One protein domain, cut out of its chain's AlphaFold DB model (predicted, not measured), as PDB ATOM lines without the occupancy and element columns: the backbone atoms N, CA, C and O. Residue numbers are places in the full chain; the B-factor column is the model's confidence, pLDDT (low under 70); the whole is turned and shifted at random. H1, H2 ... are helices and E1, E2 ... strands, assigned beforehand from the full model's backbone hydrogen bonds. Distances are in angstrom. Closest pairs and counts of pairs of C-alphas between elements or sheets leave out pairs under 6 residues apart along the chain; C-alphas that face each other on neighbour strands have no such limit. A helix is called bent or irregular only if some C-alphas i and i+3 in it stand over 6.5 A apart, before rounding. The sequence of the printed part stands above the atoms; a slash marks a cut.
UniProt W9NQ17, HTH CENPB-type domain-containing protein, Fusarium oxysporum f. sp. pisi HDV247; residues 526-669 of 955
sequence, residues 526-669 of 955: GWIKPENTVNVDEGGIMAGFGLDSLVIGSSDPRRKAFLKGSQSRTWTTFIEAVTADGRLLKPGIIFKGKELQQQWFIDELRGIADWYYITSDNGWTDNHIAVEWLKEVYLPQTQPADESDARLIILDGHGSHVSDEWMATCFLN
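This is residues 526 to 669 of the 955 residues of the protein "HTH CENPB-type domain-containing protein" of Fusarium oxysporum f. sp. pisi HDV247 (UniProt W9NQ17). A five-stranded sheet, curled like part of a barrel, has helix H2 over one face, and H3 packs on H2 on the side away from the sheet. From one end of the long strands E1 and E3, a loop holding E2 reaches far out and makes much of the length; its residues 554 to 560 stick out, as do residues 602 to 608 around H1. The printed part has 144 residues, with three named helices and six named strands in the order E1 E2 E3 E4 H1 E5 H2 E6 H3; the sheet, E5 E4 E3 E1 E6, is mixed. The class is mixed, helices and strands, with 67 of the 144 residues, under half, in named elements. The whole is loose, with a radius of gyration of the C-alphas of 18.7 A and spans of 58 by 44 by 34 A.

In the strongly twisted sheet, the inner strands E3, residues 571 to 579, and E1, residues 533 to 542, are antiparallel at 161 degrees; N 537 and O 576, 3.0 A apart, are within hydrogen-bond range. E4, residues 588 to 592, forms a hairpin with E3, antiparallel at 170 degrees, with N 590 and O 573 within hydrogen-bond range at 2.8 A. The edge strand E5, residues 612 to 616, is parallel to E4 at 30 degrees, with N 589 and O 612 at 2.8 A. The other edge strand, E6, residues 648 to 652, is parallel to E1 at 31 degrees, with N 536 and O 650 at 2.9 A. E4, H1, residues 603 to 606, and E5 form a strand-helix-strand unit, two parallel neighbour strands with a helix between along the chain; its crossover is right-handed. H1 is not on the sheet. H2, residues 623 to 637, is on the sheet in two layers, at a height over the sheet of 7.6 A; it lies over E3, slantwise to the strands at 34 degrees on the local plane. H2 touches H3, residues 660 to 668, the same way at a shallow tilt of 20 degrees; their closest C-alphas, of Val 627 and Trp 662, are 5.4 A apart. E2, residues 550 to 554, pairs with no named strand and is apart from E1 and E3. Every O i to N i+4 pair is within hydrogen-bond range in H3, 8 of 11 in H2, and H1 is too short for one.

E1 runs 29.8 A from C-alpha 533 at (56.776, 29.411, -140.458), and E3 runs 26.0 A. H2 spans 20.5 A and is irregular, but only just: C-alphas 632 and 635 are 6.8 A apart. H3 ends at C-alpha 668, (64.559, 19.363, -127.720).

The C-alphas farthest apart, of Ile 552 and Ser 644, are 58.1 A apart. The printed part has no cut, and the link from E2 to E3 is long. Mean pLDDT of the printed part is 70.3; 54 residues are under 70, among them 541 to 571 and 594 to 609.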
ATOM      1  N   GLY A 526      49.365  32.899-134.926       68.69
ATOM      2  CA  GLY A 526      49.569  34.165-135.650       68.69
ATOM      3  C   GLY A 526      50.646  35.101-135.073       68.69
ATOM      4  O   GLY A 526      50.986  36.101-135.696       68.69
ATOM      5  N   TRP A 527      51.201  34.781-133.900       76.19
ATOM      6  CA  TRP A 527      52.329  35.483-133.276       76.19
ATOM      7  C   TRP A 527      53.709  34.994-133.755       76.19
ATOM      8  O   TRP A 527      54.713  35.634-133.448       76.19
ATOM      9  N   ILE A 528      53.782  33.870-134.478       78.31
ATOM     10  CA  ILE A 528      55.033  33.346-135.041       78.31
ATOM     11  C   ILE A 528      55.324  34.071-136.359       78.31
ATOM     12  O   ILE A 528      54.458  34.184-137.228       78.31
ATOM     13  N   LYS A 529      56.557  34.568-136.518       81.69
ATOM     14  CA  LYS A 529      56.972  35.321-137.710       81.69
ATOM     15  C   LYS A 529      56.826  34.470-138.989       81.69
ATOM     16  O   LYS A 529      57.124  33.271-138.951       81.69
ATOM     17  N   PRO A 530      56.446  35.062-140.142       79.69
ATOM     18  CA  PRO A 530      56.358  34.336-141.413       79.69
ATOM     19  C   PRO A 530      57.667  33.638-141.818       79.69
ATOM     20  O   PRO A 530      57.632  32.497-142.271       79.69
ATOM     21  N   GLU A 531      58.815  34.273-141.567       80.75
ATOM     22  CA  GLU A 531      60.161  33.724-141.815       80.75
ATOM     23  C   GLU A 531      60.481  32.438-141.024       80.75
ATOM     24  O   GLU A 531      61.271  31.607-141.480       80.75
ATOM     25  N   ASN A 532      59.813  32.249-139.879       81.12
ATOM     26  CA  ASN A 532      59.940  31.095-138.985       81.12
ATOM     27  C   ASN A 532      58.781  30.088-139.145       81.12
ATOM     28  O   ASN A 532      58.694  29.122-138.383       81.12
ATOM     29  N   THR A 533      57.883  30.313-140.112       81.31
ATOM     30  CA  THR A 533      56.776  29.411-140.458       81.31
ATOM     31  C   THR A 533      57.096  28.695-141.761       81.31
ATOM     32  O   THR A 533      57.167  29.338-142.804       81.31
ATOM     33  N   VAL A 534      57.263  27.374-141.730       79.56
ATOM     34  CA  VAL A 534      57.683  26.568-142.886       79.56
ATOM     35  C   VAL A 534      56.625  25.533-143.235       79.56
ATOM     36  O   VAL A 534      56.236  24.735-142.387       79.56
ATOM     37  N   ASN A 535      56.188  25.519-144.492       82.69
ATOM     38  CA  ASN A 535      55.362  24.455-145.048       82.69
ATOM     39  C   ASN A 535      56.238  23.429-145.766       82.69
ATOM     40  O   ASN A 535      57.075  23.807-146.588       82.69
ATOM     41  N   VAL A 536      56.019  22.150-145.473       78.62
ATOM     42  CA  VAL A 536      56.770  21.019-146.022       78.62
ATOM     43  C   VAL A 536      55.794  20.039-146.675       78.62
ATOM     44  O   VAL A 536      54.781  19.691-146.070       78.62
ATOM     45  N   ASP A 537      56.079  19.608-147.906       81.25
ATOM     46  CA  ASP A 537      55.288  18.604-148.638       81.25
ATOM     47  C   ASP A 537      56.216  17.601-149.346       81.25
ATOM     48  O   ASP A 537      57.365  17.910-149.686       81.25
ATOM     49  N   GLU A 538      55.703  16.394-149.581       80.06
ATOM     50  CA  GLU A 538      56.413  15.323-150.275       80.06
ATOM     51  C   GLU A 538      55.846  15.127-151.681       80.06
ATOM     52  O   GLU A 538      54.759  14.579-151.896       80.06
ATOM     53  N   GLY A 539      56.612  15.546-152.682       74.38
ATOM     54  CA  GLY A 539      56.307  15.267-154.075       74.38
ATOM     55  C   GLY A 539      57.045  14.034-154.586       74.38
ATOM     56  O   GLY A 539      57.972  13.517-153.965       74.38
ATOM     57  N   GLY A 540      56.671  13.544-155.767       74.25
ATOM     58  CA  GLY A 540      57.431  12.472-156.398       74.25
ATOM     59  C   GLY A 540      57.308  12.430-157.910       74.25
ATOM     60  O   GLY A 540      56.244  12.665-158.489       74.25
ATOM     61  N   ILE A 541      58.428  12.117-158.560       68.00
ATOM     62  CA  ILE A 541      58.527  11.983-160.013       68.00
ATOM     63  C   ILE A 541      58.813  10.523-160.351       68.00
ATOM     64  O   ILE A 541      59.782   9.917-159.893       68.00
ATOM     65  N   MET A 542      57.974   9.947-161.209       58.78
ATOM     66  CA  MET A 542      58.197   8.611-161.749       58.78
ATOM     67  C   MET A 542      59.145   8.704-162.952       58.78
ATOM     68  O   MET A 542      58.747   9.128-164.041       58.78
ATOM     69  N   ALA A 543      60.409   8.322-162.759       53.97
ATOM     70  CA  ALA A 543      61.456   8.525-163.755       53.97
ATOM     71  C   ALA A 543      61.172   7.744-165.057       53.97
ATOM     72  O   ALA A 543      61.074   6.511-165.062       53.97
ATOM     73  N   GLY A 544      61.046   8.483-166.168       41.62
ATOM     74  CA  GLY A 544      60.696   7.960-167.496       41.62
ATOM     75  C   GLY A 544      59.260   8.240-167.970       41.62
ATOM     76  O   GLY A 544      58.823   7.621-168.939       41.62
ATOM     77  N   PHE A 545      58.507   9.135-167.317       44.38
ATOM     78  CA  PHE A 545      57.177   9.556-167.778       44.38
ATOM     79  C   PHE A 545      57.261  10.647-168.868       44.38
ATOM     80  O   PHE A 545      57.872  11.691-168.656       44.38
ATOM     81  N   GLY A 546      56.664  10.398-170.041       38.50
ATOM     82  CA  GLY A 546      56.672  11.310-171.196       38.50
ATOM     83  C   GLY A 546      55.426  12.201-171.310       38.50
ATOM     84  O   GLY A 546      54.395  11.913-170.705       38.50
ATOM     85  N   LEU A 547      55.553  13.271-172.104       43.22
ATOM     86  CA  LEU A 547      54.609  14.390-172.262       43.22
ATOM     87  C   LEU A 547      53.170  14.030-172.695       43.22
ATOM     88  O   LEU A 547      52.873  12.937-173.176       43.22
ATOM     89  N   ASP A 548      52.291  15.022-172.516       44.47
ATOM     90  CA  ASP A 548      50.842  14.993-172.737       44.47
ATOM     91  C   ASP A 548      50.401  14.372-174.073       44.47
ATOM     92  O   ASP A 548      50.957  14.659-175.134       44.47
ATOM     93  N   SER A 549      49.319  13.587-174.036       44.22
ATOM     94  CA  SER A 549      48.678  13.021-175.226       44.22
ATOM     95  C   SER A 549      47.263  13.567-175.446       44.22
ATOM     96  O   SER A 549      46.533  13.899-174.506       44.22
ATOM     97  N   LEU A 550      46.874  13.672-176.720       48.34
ATOM     98  CA  LEU A 550      45.546  14.118-177.150       48.34
ATOM     99  C   LEU A 550      44.486  13.042-176.852       48.34
ATOM    100  O   LEU A 550      44.606  11.894-177.286       48.34
ATOM    101  N   VAL A 551      43.416  13.430-176.157       50.06
ATOM    102  CA  VAL A 551      42.281  12.574-175.745       50.06
ATOM    103  C   VAL A 551      40.948  13.222-176.138       50.06
ATOM    104  O   VAL A 551      40.940  14.350-176.613       50.06
ATOM    105  N   ILE A 552      39.809  12.545-175.975       48.53
ATOM    106  CA  ILE A 552      38.476  13.113-176.267       48.53
ATOM    107  C   ILE A 552      37.711  13.303-174.949       48.53
ATOM    108  O   ILE A 552      37.807  12.459-174.063       48.53
ATOM    109  N   GLY A 553      36.975  14.411-174.833       60.06
ATOM    110  CA  GLY A 553      36.106  14.761-173.704       60.06
ATOM    111  C   GLY A 553      35.070  15.826-174.096       60.06
ATOM    112  O   GLY A 553      34.993  16.227-175.260       60.06
ATOM    113  N   SER A 554      34.269  16.284-173.140       53.75
ATOM    114  CA  SER A 554      33.206  17.281-173.304       53.75
ATOM    115  C   SER A 554      33.749  18.602-173.845       53.75
ATOM    116  O   SER A 554      34.938  18.915-173.737       53.75
ATOM    117  N   SER A 555      32.873  19.435-174.396       45.69
ATOM    118  CA  SER A 555      33.178  20.810-174.781       45.69
ATOM    119  C   SER A 555      33.480  21.744-173.588       45.69
ATOM    120  O   SER A 555      34.326  22.624-173.744       45.69
ATOM    121  N   ASP A 556      32.930  21.513-172.385       62.31
ATOM    122  CA  ASP A 556      33.004  22.430-171.220       62.31
ATOM    123  C   ASP A 556      34.451  22.793-170.794       62.31
ATOM    124  O   ASP A 556      35.204  21.906-170.373       62.31
ATOM    125  N   PRO A 557      34.884  24.070-170.868       47.66
ATOM    126  CA  PRO A 557      36.240  24.485-170.498       47.66
ATOM    127  C   PRO A 557      36.599  24.264-169.017       47.66
ATOM    128  O   PRO A 557      37.786  24.277-168.691       47.66
ATOM    129  N   ARG A 558      35.625  24.036-168.123       41.12
ATOM    130  CA  ARG A 558      35.871  23.781-166.692       41.12
ATOM    131  C   ARG A 558      36.257  22.327-166.383       41.12
ATOM    132  O   ARG A 558      36.851  22.078-165.335       41.12
ATOM    133  N   ARG A 559      35.993  21.367-167.283       41.59
ATOM    134  CA  ARG A 559      36.308  19.935-167.085       41.59
ATOM    135  C   ARG A 559      37.605  19.505-167.785       41.59
ATOM    136  O   ARG A 559      37.837  19.813-168.957       41.59
ATOM    137  N   LYS A 560      38.449  18.762-167.054       47.59
ATOM    138  CA  LYS A 560      39.742  18.200-167.499       47.59
ATOM    139  C   LYS A 560      39.678  16.669-167.484       47.59
ATOM    140  O   LYS A 560      39.082  16.095-166.580       47.59
ATOM    141  N   ALA A 561      40.315  16.012-168.455       43.62
ATOM    142  CA  ALA A 561      40.332  14.550-168.554       43.62
ATOM    143  C   ALA A 561      41.496  13.909-167.766       43.62
ATOM    144  O   ALA A 561      42.498  14.563-167.454       43.62
ATOM    145  N   PHE A 562      41.395  12.600-167.509       46.06
ATOM    146  CA  PHE A 562      42.401  11.811-166.788       46.06
ATOM    147  C   PHE A 562      42.826  10.542-167.546       46.06
ATOM    148  O   PHE A 562      42.069   9.993-168.340       46.06
ATOM    149  N   LEU A 563      44.046  10.060-167.277       43.91
ATOM    150  CA  LEU A 563      44.629   8.846-167.863       43.91
ATOM    151  C   LEU A 563      45.336   7.966-166.817       43.91
ATOM    152  O   LEU A 563      45.788   8.442-165.779       43.91
ATOM    153  N   LYS A 564      45.530   6.679-167.130       38.62
ATOM    154  CA  LYS A 564      46.389   5.733-166.381       38.62
ATOM    155  C   LYS A 564      47.319   4.997-167.369       38.62
ATOM    156  O   LYS A 564      47.100   5.065-168.574       38.62
ATOM    157  N   GLY A 565      48.425   4.395-166.914       42.12
ATOM    158  CA  GLY A 565      49.471   3.860-167.814       42.12
ATOM    159  C   GLY A 565      50.656   3.209-167.088       42.12
ATOM    160  O   GLY A 565      50.696   3.234-165.861       42.12
ATOM    161  N   SER A 566      51.602   2.616-167.833       42.16
ATOM    162  CA  SER A 566      52.407   1.484-167.335       42.16
ATOM    163  C   SER A 566      53.943   1.635-167.428       42.16
ATOM    164  O   SER A 566      54.522   1.550-168.505       42.16
ATOM    165  N   GLN A 567      54.586   1.709-166.257       45.28
ATOM    166  CA  GLN A 567      55.809   0.966-165.890       45.28
ATOM    167  C   GLN A 567      57.176   1.300-166.539       45.28
ATOM    168  O   GLN A 567      57.858   0.426-167.071       45.28
ATOM    169  N   SER A 568      57.697   2.492-166.240       41.84
ATOM    170  CA  SER A 568      58.895   2.540-165.378       41.84
ATOM    171  C   SER A 568      58.403   2.796-163.949       41.84
ATOM    172  O   SER A 568      57.457   3.556-163.785       41.84
ATOM    173  N   ARG A 569      58.942   2.110-162.931       50.88
ATOM    174  CA  ARG A 569      58.433   2.140-161.536       50.88
ATOM    175  C   ARG A 569      59.425   2.726-160.522       50.88
ATOM    176  O   ARG A 569      59.211   2.604-159.320       50.88
ATOM    177  N   THR A 570      60.517   3.329-160.981       54.00
ATOM    178  CA  THR A 570      61.425   4.084-160.108       54.00
ATOM    179  C   THR A 570      60.788   5.430-159.790       54.00
ATOM    180  O   THR A 570      60.836   6.358-160.597       54.00
ATOM    181  N   TRP A 571      60.129   5.468-158.640       68.31
ATOM    182  CA  TRP A 571      59.698   6.683-157.969       68.31
ATOM    183  C   TRP A 571      60.921   7.325-157.307       68.31
ATOM    184  O   TRP A 571      61.688   6.623-156.643       68.31
ATOM    185  N   THR A 572      61.109   8.620-157.540       78.81
ATOM    186  CA  THR A 572      62.027   9.475-156.785       78.81
ATOM    187  C   THR A 572      61.150  10.458-156.025       78.81
ATOM    188  O   THR A 572      60.471  11.267-156.664       78.81
ATOM    189  N   THR A 573      61.132  10.358-154.698       84.31
ATOM    190  CA  THR A 573      60.455  11.334-153.832       84.31
ATOM    191  C   THR A 573      61.357  12.552-153.651       84.31
ATOM    192  O   THR A 573      62.584  12.430-153.634       84.31
ATOM    193  N   PHE A 574      60.750  13.724-153.534       86.44
ATOM    194  CA  PHE A 574      61.412  14.960-153.156       86.44
ATOM    195  C   PHE A 574      60.666  15.600-151.981       86.44
ATOM    196  O   PHE A 574      59.442  15.708-152.009       86.44
ATOM    197  N   ILE A 575      61.411  16.003-150.957       85.38
ATOM    198  CA  ILE A 575      60.930  16.791-149.824       85.38
ATOM    199  C   ILE A 575      61.189  18.257-150.171       85.38
ATOM    200  O   ILE A 575      62.345  18.676-150.294       85.38
ATOM    201  N   GLU A 576      60.116  19.020-150.352       85.31
ATOM    202  CA  GLU A 576      60.153  20.463-150.588       85.31
ATOM    203  C   GLU A 576      59.708  21.199-149.325       85.31
ATOM    204  O   GLU A 576      58.708  20.843-148.707       85.31
ATOM    205  N   ALA A 577      60.450  22.240-148.946       85.25
ATOM    206  CA  ALA A 577      60.156  23.059-147.779       85.25
ATOM    207  C   ALA A 577      60.289  24.546-148.125       85.25
ATOM    208  O   ALA A 577      61.303  24.982-148.677       85.25
ATOM    209  N   VAL A 578      59.250  25.321-147.810       83.25
ATOM    210  CA  VAL A 578      59.143  26.747-148.147       83.25
ATOM    211  C   VAL A 578      58.670  27.520-146.924       83.25
ATOM    212  O   VAL A 578      57.679  27.146-146.297       83.25
ATOM    213  N   THR A 579      59.365  28.598-146.577       84.62
ATOM    214  CA  THR A 579      58.918  29.519-145.528       84.62
ATOM    215  C   THR A 579      57.724  30.361-145.996       84.62
ATOM    216  O   THR A 579      57.475  30.502-147.198       84.62
ATOM    217  N   ALA A 580      56.988  30.982-145.074       78.50
ATOM    218  CA  ALA A 580      55.850  31.820-145.440       78.50
ATOM    219  C   ALA A 580      56.260  33.163-146.084       78.50
ATOM    220  O   ALA A 580      55.471  33.736-146.827       78.50
ATOM    221  N   ASP A 581      57.488  33.651-145.893       81.69
ATOM    222  CA  ASP A 581      58.047  34.764-146.684       81.69
ATOM    223  C   ASP A 581      58.536  34.339-148.090       81.69
ATOM    224  O   ASP A 581      58.939  35.186-148.885       81.69
ATOM    225  N   GLY A 582      58.444  33.048-148.440       75.06
ATOM    226  CA  GLY A 582      58.729  32.527-149.782       75.06
ATOM    227  C   GLY A 582      60.167  32.047-150.007       75.06
ATOM    228  O   GLY A 582      60.544  31.760-151.146       75.06
ATOM    229  N   ARG A 583      60.976  31.927-148.950       83.81
ATOM    230  CA  ARG A 583      62.332  31.369-149.009       83.81
ATOM    231  C   ARG A 583      62.266  29.847-149.141       83.81
ATOM    232  O   ARG A 583      61.708  29.144-148.299       83.81
ATOM    233  N   LEU A 584      62.870  29.336-150.210       81.81
ATOM    234  CA  LEU A 584      63.047  27.907-150.457       81.81
ATOM    235  C   LEU A 584      64.200  27.370-149.601       81.81
ATOM    236  O   LEU A 584      65.297  27.928-149.624       81.81
ATOM    237  N   LEU A 585      63.962  26.279-148.875       84.88
ATOM    238  CA  LEU A 585      65.025  25.493-148.249       84.88
ATOM    239  C   LEU A 585      65.629  24.528-149.280       84.88
ATOM    240  O   LEU A 585      64.995  24.169-150.273       84.88
ATOM    241  N   LYS A 586      66.849  24.056-149.008       86.50
ATOM    242  CA  LYS A 586      67.499  22.975-149.758       86.50
ATOM    243  C   LYS A 586      66.581  21.739-149.850       86.50
ATOM    244  O   LYS A 586      66.264  21.164-148.808       86.50
ATOM    245  N   PRO A 587      66.162  21.300-151.052       85.19
ATOM    246  CA  PRO A 587      65.261  20.162-151.191       85.19
ATOM    247  C   PRO A 587      65.988  18.844-150.900       85.19
ATOM    248  O   PRO A 587      67.172  18.683-151.221       85.19
ATOM    249  N   GLY A 588      65.264  17.897-150.302       85.38
ATOM    250  CA  GLY A 588      65.739  16.537-150.046       85.38
ATOM    251  C   GLY A 588      65.291  15.585-151.150       85.38
ATOM    252  O   GLY A 588      64.098  15.417-151.356       85.38
ATOM    253  N   ILE A 589      66.211  14.940-151.863       86.25
ATOM    254  CA  ILE A 589      65.911  14.009-152.957       86.25
ATOM    255  C   ILE A 589      66.147  12.571-152.492       86.25
ATOM    256  O   ILE A 589      67.284  12.170-152.234       86.25
ATOM    257  N   ILE A 590      65.074  11.781-152.443       86.31
ATOM    258  CA  ILE A 590      65.081  10.382-152.013       86.31
ATOM    259  C   ILE A 590      65.121   9.476-153.246       86.31
ATOM    260  O   ILE A 590      64.131   9.299-153.964       86.31
ATOM    261  N   PHE A 591      66.270   8.850-153.491       83.56
ATOM    262  CA  PHE A 591      66.409   7.847-154.544       83.56
ATOM    263  C   PHE A 591      66.071   6.441-154.043       83.56
ATOM    264  O   PHE A 591      66.477   6.020-152.961       83.56
ATOM    265  N   LYS A 592      65.384   5.654-154.876       79.31
ATOM    266  CA  LYS A 592      65.153   4.234-154.591       79.31
ATOM    267  C   LYS A 592      66.451   3.421-154.722       79.31
ATOM    268  O   LYS A 592      66.901   3.165-155.842       79.31
ATOM    269  N   GLY A 593      67.012   2.959-153.608       73.38
ATOM    270  CA  GLY A 593      68.248   2.175-153.558       73.38
ATOM    271  C   GLY A 593      68.800   2.015-152.138       73.38
ATOM    272  O   GLY A 593      68.173   2.449-151.181       73.38
ATOM    273  N   LYS A 594      69.984   1.398-152.022       67.38
ATOM    274  CA  LYS A 594      70.731   1.267-150.752       67.38
ATOM    275  C   LYS A 594      71.897   2.242-150.609       67.38
ATOM    276  O   LYS A 594      72.270   2.579-149.498       67.38
ATOM    277  N   GLU A 595      72.479   2.647-151.732       66.62
ATOM    278  CA  GLU A 595      73.604   3.575-151.800       66.62
ATOM    279  C   GLU A 595      73.445   4.450-153.045       66.62
ATOM    280  O   GLU A 595      72.995   3.985-154.101       66.62
ATOM    281  N   LEU A 596      73.859   5.711-152.935       65.56
ATOM    282  CA  LEU A 596      73.959   6.631-154.059       65.56
ATOM    283  C   LEU A 596      75.200   6.314-154.897       65.56
ATOM    284  O   LEU A 596      76.331   6.329-154.408       65.56
ATOM    285  N   GLN A 597      75.015   6.087-156.198       56.09
ATOM    286  CA  GLN A 597      76.148   5.970-157.110       56.09
ATOM    287  C   GLN A 597      76.762   7.354-157.345       56.09
ATOM    288  O   GLN A 597      76.223   8.138-158.117       56.09
ATOM    289  N   GLN A 598      77.916   7.635-156.729       53.81
ATOM    290  CA  GLN A 598      78.618   8.928-156.842       53.81
ATOM    291  C   GLN A 598      78.833   9.388-158.299       53.81
ATOM    292  O   GLN A 598      78.762  10.575-158.582       53.81
ATOM    293  N   GLN A 599      78.989   8.455-159.246       49.56
ATOM    294  CA  GLN A 599      79.072   8.741-160.688       49.56
ATOM    295  C   GLN A 599      77.829   9.421-161.307       49.56
ATOM    296  O   GLN A 599      77.886   9.832-162.462       49.56
ATOM    297  N   TRP A 600      76.699   9.505-160.596       53.25
ATOM    298  CA  TRP A 600      75.514  10.263-161.028       53.25
ATOM    299  C   TRP A 600      75.584  11.745-160.627       53.25
ATOM    300  O   TRP A 600      74.817  12.548-161.150       53.25
ATOM    301  N   PHE A 601      76.521  12.108-159.747       61.28
ATOM    302  CA  PHE A 601      76.743  13.460-159.245       61.28
ATOM    303  C   PHE A 601      78.118  13.942-159.712       61.28
ATOM    304  O   PHE A 601      79.100  13.908-158.974       61.28
ATOM    305  N   ILE A 602      78.187  14.347-160.981       54.03
ATOM    306  CA  ILE A 602      79.342  15.060-161.545       54.03
ATOM    307  C   ILE A 602      79.524  16.357-160.738       54.03
ATOM    308  O   ILE A 602      78.525  16.991-160.407       54.03
ATOM    309  N   ASP A 603      80.751  16.789-160.436       59.50
ATOM    310  CA  ASP A 603      80.961  18.019-159.647       59.50
ATOM    311  C   ASP A 603      80.350  19.275-160.310       59.50
ATOM    312  O   ASP A 603      79.927  20.199-159.620       59.50
ATOM    313  N   GLU A 604      80.168  19.262-161.634       57.03
ATOM    314  CA  GLU A 604      79.397  20.259-162.395       57.03
ATOM    315  C   GLU A 604      77.934  20.388-161.917       57.03
ATOM    316  O   GLU A 604      77.408  21.497-161.853       57.03
ATOM    317  N   LEU A 605      77.279  19.291-161.508       52.75
ATOM    318  CA  LEU A 605      75.908  19.321-160.973       52.75
ATOM    319  C   LEU A 605      75.827  20.043-159.625       52.75
ATOM    320  O   LEU A 605      74.822  20.700-159.366       52.75
ATOM    321  N   ARG A 606      76.881  20.000-158.798       57.50
ATOM    322  CA  ARG A 606      76.947  20.786-157.550       57.50
ATOM    323  C   ARG A 606      77.039  22.290-157.816       57.50
ATOM    324  O   ARG A 606      76.588  23.070-156.988       57.50
ATOM    325  N   GLY A 607      77.569  22.692-158.973       53.69
ATOM    326  CA  GLY A 607      77.543  24.082-159.437       53.69
ATOM    327  C   GLY A 607      76.184  24.541-159.985       53.69
ATOM    328  O   GLY A 607      75.971  25.739-160.137       53.69
ATOM    329  N   ILE A 608      75.270  23.607-160.279       58.22
ATOM    330  CA  ILE A 608      73.935  23.883-160.839       58.22
ATOM    331  C   ILE A 608      72.843  23.779-159.761       58.22
ATOM    332  O   ILE A 608      71.889  24.554-159.777       58.22
ATOM    333  N   ALA A 609      72.960  22.820-158.837       61.78
ATOM    334  CA  ALA A 609      71.953  22.530-157.822       61.78
ATOM    335  C   ALA A 609      72.571  21.925-156.546       61.78
ATOM    336  O   ALA A 609      72.930  20.743-156.508       61.78
ATOM    337  N   ASP A 610      72.636  22.715-155.472       71.81
ATOM    338  CA  ASP A 610      73.008  22.221-154.143       71.81
ATOM    339  C   ASP A 610      71.791  21.601-153.438       71.81
ATOM    340  O   ASP A 610      71.084  22.257-152.676       71.81
ATOM    341  N   TRP A 611      71.510  20.329-153.721       84.88
ATOM    342  CA  TRP A 611      70.414  19.559-153.113       84.88
ATOM    343  C   TRP A 611      70.937  18.539-152.096       84.88
ATOM    344  O   TRP A 611      72.102  18.142-152.135       84.88
ATOM    345  N   TYR A 612      70.088  18.130-151.153       84.31
ATOM    346  CA  TYR A 612      70.410  17.066-150.202       84.31
ATOM    347  C   TYR A 612      69.958  15.724-150.786       84.31
ATOM    348  O   TYR A 612      68.825  15.610-151.243       84.31
ATOM    349  N   TYR A 613      70.825  14.710-150.811       84.75
ATOM    350  CA  TYR A 613      70.550  13.438-151.487       84.75
ATOM    351  C   TYR A 613      70.607  12.271-150.504       84.75
ATOM    352  O   TYR A 613      71.623  12.070-149.845       84.75
ATOM    353  N   ILE A 614      69.545  11.465-150.473       85.12
ATOM    354  CA  ILE A 614      69.386  10.314-149.577       85.12
ATOM    355  C   ILE A 614      68.806   9.110-150.340       85.12
ATOM    356  O   ILE A 614      68.319   9.242-151.469       85.12
ATOM    357  N   THR A 615      68.879   7.908-149.762       82.81
ATOM    358  CA  THR A 615      68.359   6.675-150.379       82.81
ATOM    359  C   THR A 615      67.422   5.894-149.476       82.81
ATOM    360  O   THR A 615      67.671   5.761-148.286       82.81
ATOM    361  N   SER A 616      66.393   5.307-150.088       82.75
ATOM    362  CA  SER A 616      65.404   4.438-149.448       82.75
ATOM    363  C   SER A 616      65.218   3.146-150.244       82.75
ATOM    364  O   SER A 616      65.091   3.183-151.473       82.75
ATOM    365  N   ASP A 617      65.104   1.996-149.572       77.62
ATOM    366  CA  ASP A 617      64.841   0.702-150.227       77.62
ATOM    367  C   ASP A 617      63.502   0.715-151.007       77.62
ATOM    368  O   ASP A 617      63.359   0.099-152.077       77.62
ATOM    369  N   ASN A 618      62.504   1.457-150.509       74.62
ATOM    370  CA  ASN A 618      61.202   1.589-151.159       74.62
ATOM    371  C   ASN A 618      61.115   2.822-152.095       74.62
ATOM    372  O   ASN A 618      60.373   2.743-153.080       74.62
ATOM    373  N   GLY A 619      61.950   3.851-151.900       74.56
ATOM    374  CA  GLY A 619      61.964   5.102-152.675       74.56
ATOM    375  C   GLY A 619      61.100   6.229-152.095       74.56
ATOM    376  O   GLY A 619      60.856   7.203-152.797       74.56
ATOM    377  N   TRP A 620      60.638   6.071-150.857       79.12
ATOM    378  CA  TRP A 620      59.825   7.000-150.073       79.12
ATOM    379  C   TRP A 620      60.531   7.344-148.759       79.12
ATOM    380  O   TRP A 620      61.469   6.648-148.357       79.12
ATOM    381  N   THR A 621      60.035   8.377-148.083       78.75
ATOM    382  CA  THR A 621      60.358   8.687-146.690       78.75
ATOM    383  C   THR A 621      60.050   7.511-145.759       78.75
ATOM    384  O   THR A 621      59.072   6.779-145.931       78.75
ATOM    385  N   ASP A 622      60.888   7.367-144.739       83.19
ATOM    386  CA  ASP A 622      60.649   6.563-143.545       83.19
ATOM    387  C   ASP A 622      61.028   7.377-142.291       83.19
ATOM    388  O   ASP A 622      61.444   8.534-142.390       83.19
ATOM    389  N   ASN A 623      60.858   6.797-141.102       85.31
ATOM    390  CA  ASN A 623      61.112   7.496-139.838       85.31
ATOM    391  C   ASN A 623      62.570   7.978-139.710       85.31
ATOM    392  O   ASN A 623      62.798   9.050-139.155       85.31
ATOM    393  N   HIS A 624      63.546   7.220-140.227       84.44
ATOM    394  CA  HIS A 624      64.960   7.596-140.171       84.44
ATOM    395  C   HIS A 624      65.242   8.746-141.132       84.44
ATOM    396  O   HIS A 624      65.791   9.763-140.725       84.44
ATOM    397  N   ILE A 625      64.809   8.613-142.389       85.81
ATOM    398  CA  ILE A 625      64.984   9.625-143.440       85.81
ATOM    399  C   ILE A 625      64.356  10.960-143.039       85.81
ATOM    400  O   ILE A 625      64.954  12.010-143.263       85.81
ATOM    401  N   ALA A 626      63.179  10.928-142.408       83.94
ATOM    402  CA  ALA A 626      62.540  12.125-141.883       83.94
ATOM    403  C   ALA A 626      63.402  12.775-140.786       83.94
ATOM    404  O   ALA A 626      63.769  13.943-140.903       83.94
ATOM    405  N   VAL A 627      63.786  12.027-139.747       84.81
ATOM    406  CA  VAL A 627      64.609  12.554-138.642       84.81
ATOM    407  C   VAL A 627      65.984  13.048-139.119       84.81
ATOM    408  O   VAL A 627      66.475  14.062-138.626       84.81
ATOM    409  N   GLU A 628      66.593  12.373-140.090       87.81
ATOM    410  CA  GLU A 628      67.850  12.771-140.726       87.81
ATOM    411  C   GLU A 628      67.684  14.085-141.503       87.81
ATOM    412  O   GLU A 628      68.415  15.039-141.251       87.81
ATOM    413  N   TRP A 629      66.658  14.208-142.354       89.69
ATOM    414  CA  TRP A 629      66.347  15.463-143.049       89.69
ATOM    415  C   TRP A 629      66.024  16.612-142.076       89.69
ATOM    416  O   TRP A 629      66.463  17.747-142.280       89.69
ATOM    417  N   LEU A 630      65.319  16.333-140.975       87.12
ATOM    418  CA  LEU A 630      65.040  17.317-139.927       87.12
ATOM    419  C   LEU A 630      66.341  17.869-139.320       87.12
ATOM    420  O   LEU A 630      66.487  19.087-139.191       87.12
ATOM    421  N   LYS A 631      67.284  16.985-138.973       87.19
ATOM    422  CA  LYS A 631      68.567  17.331-138.338       87.19
ATOM    423  C   LYS A 631      69.549  17.998-139.309       87.19
ATOM    424  O   LYS A 631      70.120  19.028-138.965       87.19
ATOM    425  N   GLU A 632      69.702  17.459-140.516       86.56
ATOM    426  CA  GLU A 632      70.726  17.878-141.487       86.56
ATOM    427  C   GLU A 632      70.282  19.032-142.402       86.56
ATOM    428  O   GLU A 632      71.115  19.787-142.905       86.56
ATOM    429  N   VAL A 633      68.974  19.183-142.645       87.69
ATOM    430  CA  VAL A 633      68.437  20.140-143.628       87.69
ATOM    431  C   VAL A 633      67.569  21.199-142.958       87.69
ATOM    432  O   VAL A 633      67.845  22.391-143.110       87.69
ATOM    433  N   TYR A 634      66.537  20.802-142.214       87.50
ATOM    434  CA  TYR A 634      65.562  21.751-141.671       87.50
ATOM    435  C   TYR A 634      66.128  22.606-140.531       87.50
ATOM    436  O   TYR A 634      66.094  23.837-140.611       87.50
ATOM    437  N   LEU A 635      66.650  21.986-139.466       87.31
ATOM    438  CA  LEU A 635      67.098  22.707-138.270       87.31
ATOM    439  C   LEU A 635      68.209  23.742-138.560       87.31
ATOM    440  O   LEU A 635      68.070  24.856-138.046       87.31
ATOM    441  N   PRO A 636      69.231  23.469-139.405       86.88
ATOM    442  CA  PRO A 636      70.283  24.442-139.718       86.88
ATOM    443  C   PRO A 636      69.812  25.621-140.584       86.88
ATOM    444  O   PRO A 636      70.337  26.722-140.458       86.88
ATOM    445  N   GLN A 637      68.818  25.425-141.461       85.75
ATOM    446  CA  GLN A 637      68.320  26.475-142.371       85.75
ATOM    447  C   GLN A 637      67.153  27.298-141.803       85.75
ATOM    448  O   GLN A 637      66.710  28.265-142.433       85.75
ATOM    449  N   THR A 638      66.625  26.911-140.641       83.56
ATOM    450  CA  THR A 638      65.475  27.562-139.986       83.56
ATOM    451  C   THR A 638      65.811  28.136-138.621       83.56
ATOM    452  O   THR A 638      64.900  28.531-137.902       83.56
ATOM    453  N   GLN A 639      67.089  28.169-138.232       82.44
ATOM    454  CA  GLN A 639      67.499  28.787-136.977       82.44
ATOM    455  C   GLN A 639      67.072  30.271-136.966       82.44
ATOM    456  O   GLN A 639      67.455  31.001-137.884       82.44
ATOM    457  N   PRO A 640      66.267  30.721-135.983       75.62
ATOM    458  CA  PRO A 640      65.825  32.108-135.928       75.62
ATOM    459  C   PRO A 640      66.993  33.048-135.621       75.62
ATOM    460  O   PRO A 640      67.973  32.650-134.991       75.62
ATOM    461  N   ALA A 641      66.874  34.313-136.030       71.94
ATOM    462  CA  ALA A 641      67.889  35.332-135.746       71.94
ATOM    463  C   ALA A 641      67.938  35.749-134.259       71.94
ATOM    464  O   ALA A 641      68.953  36.270-133.803       71.94
ATOM    465  N   ASP A 642      66.851  35.521-133.516       73.69
ATOM    466  CA  ASP A 642      66.732  35.731-132.074       73.69
ATOM    467  C   ASP A 642      66.457  34.374-131.404       73.69
ATOM    468  O   ASP A 642      65.494  33.694-131.759       73.69
ATOM    469  N   GLU A 643      67.275  33.966-130.429       66.38
ATOM    470  CA  GLU A 643      67.108  32.687-129.714       66.38
ATOM    471  C   GLU A 643      65.781  32.581-128.933       66.38
ATOM    472  O   GLU A 643      65.443  31.503-128.453       66.38
ATOM    473  N   SER A 644      65.024  33.673-128.789       66.00
ATOM    474  CA  SER A 644      63.701  33.686-128.155       66.00
ATOM    475  C   SER A 644      62.516  33.535-129.124       66.00
ATOM    476  O   SER A 644      61.376  33.392-128.665       66.00
ATOM    477  N   ASP A 645      62.753  33.524-130.440       73.25
ATOM    478  CA  ASP A 645      61.717  33.273-131.447       73.25
ATOM    479  C   ASP A 645      61.362  31.777-131.549       73.25
ATOM    480  O   ASP A 645      62.222  30.898-131.610       73.25
ATOM    481  N   ALA A 646      60.066  31.482-131.664       74.38
ATOM    482  CA  ALA A 646      59.576  30.127-131.910       74.38
ATOM    483  C   ALA A 646      59.560  29.773-133.407       74.38
ATOM    484  O   ALA A 646      59.403  30.641-134.269       74.38
ATOM    485  N   ARG A 647      59.648  28.471-133.705       78.94
ATOM    486  CA  ARG A 647      59.543  27.908-135.061       78.94
ATOM    487  C   ARG A 647      58.240  27.140-135.246       78.94
ATOM    488  O   ARG A 647      57.864  26.355-134.376       78.94
ATOM    489  N   LEU A 648      57.601  27.303-136.403       80.31
ATOM    490  CA  LEU A 648      56.415  26.550-136.809       80.31
ATOM    491  C   LEU A 648      56.713  25.747-138.076       80.31
ATOM    492  O   LEU A 648      57.021  26.318-139.118       80.31
ATOM    493  N   ILE A 649      56.572  24.425-137.989       79.81
ATOM    494  CA  ILE A 649      56.622  23.517-139.137       79.81
ATOM    495  C   ILE A 649      55.210  22.990-139.419       79.81
ATOM    496  O   ILE A 649      54.499  22.584-138.497       79.81
ATOM    497  N   ILE A 650      54.799  23.036-140.682       78.62
ATOM    498  CA  ILE A 650      53.509  22.558-141.188       78.62
ATOM    499  C   ILE A 650      53.803  21.360-142.091       78.62
ATOM    500  O   ILE A 650      54.581  21.475-143.038       78.62
ATOM    501  N   LEU A 651      53.194  20.222-141.761       74.12
ATOM    502  CA  LEU A 651      53.410  18.905-142.364       74.12
ATOM    503  C   LEU A 651      52.072  18.179-142.511       74.12
ATOM    504  O   LEU A 651      51.089  18.519-141.843       74.12
ATOM    505  N   ASP A 652      52.052  17.139-143.338       67.19
ATOM    506  CA  ASP A 652      50.958  16.175-143.340       67.19
ATOM    507  C   ASP A 652      51.046  15.196-142.148       67.19
ATOM    508  O   ASP A 652      52.040  15.120-141.423       67.19
ATOM    509  N   GLY A 653      49.977  14.427-141.934       58.84
ATOM    510  CA  GLY A 653      49.909  13.401-140.890       58.84
ATOM    511  C   GLY A 653      50.604  12.079-141.237       58.84
ATOM    512  O   GLY A 653      50.164  11.039-140.746       58.84
ATOM    513  N   HIS A 654      51.613  12.060-142.118       69.25
ATOM    514  CA  HIS A 654      52.295  10.817-142.482       69.25
ATOM    515  C   HIS A 654      53.046  10.203-141.286       69.25
ATOM    516  O   HIS A 654      53.579  10.904-140.425       69.25
ATOM    517  N   GLY A 655      53.108   8.866-141.229       62.09
ATOM    518  CA  GLY A 655      53.599   8.116-140.060       62.09
ATOM    519  C   GLY A 655      55.040   8.434-139.631       62.09
ATOM    520  O   GLY A 655      55.384   8.271-138.463       62.09
ATOM    521  N   SER A 656      55.868   8.927-140.554       74.56
ATOM    522  CA  SER A 656      57.231   9.404-140.291       74.56
ATOM    523  C   SER A 656      57.265  10.695-139.463       74.56
ATOM    524  O   SER A 656      58.081  10.812-138.546       74.56
ATOM    525  N   HIS A 657      56.353  11.632-139.748       72.00
ATOM    526  CA  HIS A 657      56.262  12.972-139.146       72.00
ATOM    527  C   HIS A 657      55.677  12.966-137.726       72.00
ATOM    528  O   HIS A 657      55.680  13.986-137.043       72.00
ATOM    529  N   VAL A 658      55.182  11.811-137.274       70.88
ATOM    530  CA  VAL A 658      54.593  11.599-135.941       70.88
ATOM    531  C   VAL A 658      55.351  10.555-135.116       70.88
ATOM    532  O   VAL A 658      54.845  10.076-134.105       70.88
ATOM    533  N   SER A 659      56.558  10.175-135.545       73.12
ATOM    534  CA  SER A 659      57.397   9.214-134.823       73.12
ATOM    535  C   SER A 659      57.984   9.808-133.535       73.12
ATOM    536  O   SER A 659      58.284  11.000-133.471       73.12
ATOM    537  N   ASP A 660      58.185   8.974-132.508       77.75
ATOM    538  CA  ASP A 660      58.651   9.428-131.186       77.75
ATOM    539  C   ASP A 660      59.990  10.184-131.259       77.75
ATOM    540  O   ASP A 660      60.153  11.221-130.619       77.75
ATOM    541  N   GLU A 661      60.941   9.712-132.079       76.69
ATOM    542  CA  GLU A 661      62.236  10.384-132.259       76.69
ATOM    543  C   GLU A 661      62.104  11.709-133.021       76.69
ATOM    544  O   GLU A 661      62.789  12.674-132.676       76.69
ATOM    545  N   TRP A 662      61.212  11.794-134.015       77.06
ATOM    546  CA  TRP A 662      60.904  13.057-134.688       77.06
ATOM    547  C   TRP A 662      60.352  14.065-133.679       77.06
ATOM    548  O   TRP A 662      60.922  15.142-133.512       77.06
ATOM    549  N   MET A 663      59.313  13.680-132.933       74.75
ATOM    550  CA  MET A 663      58.667  14.529-131.928       74.75
ATOM    551  C   MET A 663      59.635  14.951-130.813       74.75
ATOM    552  O   MET A 663      59.626  16.114-130.413       74.75
ATOM    553  N   ALA A 664      60.516  14.055-130.355       73.44
ATOM    554  CA  ALA A 664      61.545  14.363-129.362       73.44
ATOM    555  C   ALA A 664      62.653  15.278-129.913       73.44
ATOM    556  O   ALA A 664      63.044  16.232-129.243       73.44
ATOM    557  N   THR A 665      63.134  15.037-131.140       77.81
ATOM    558  CA  THR A 665      64.124  15.903-131.815       77.81
ATOM    559  C   THR A 665      63.569  17.312-131.971       77.81
ATOM    560  O   THR A 665      64.243  18.287-131.648       77.81
ATOM    561  N   CYS A 666      62.318  17.409-132.417       74.31
ATOM    562  CA  CYS A 666      61.544  18.635-132.472       74.31
ATOM    563  C   CYS A 666      61.480  19.328-131.097       74.31
ATOM    564  O   CYS A 666      61.950  20.460-130.973       74.31
ATOM    565  N   PHE A 667      60.974  18.639-130.067       71.19
ATOM    566  CA  PHE A 667      60.824  19.164-128.704       71.19
ATOM    567  C   PHE A 667      62.135  19.727-128.133       71.19
ATOM    568  O   PHE A 667      62.166  20.874-127.699       71.19
ATOM    569  N   LEU A 668      63.234  18.968-128.221       74.06
ATOM    570  CA  LEU A 668      64.559  19.363-127.720       74.06
ATOM    571  C   LEU A 668      65.172  20.583-128.431       74.06
ATOM    572  O   LEU A 668      66.151  21.139-127.942       74.06
ATOM    573  N   ASN A 669      64.637  20.979-129.591       70.81
ATOM    574  CA  ASN A 669      65.166  22.064-130.419       70.81
ATOM    575  C   ASN A 669      64.280  23.325-130.443       70.81
ATOM    576  O   ASN A 669      64.611  24.270-131.163       70.81
TER     577      ASN A 669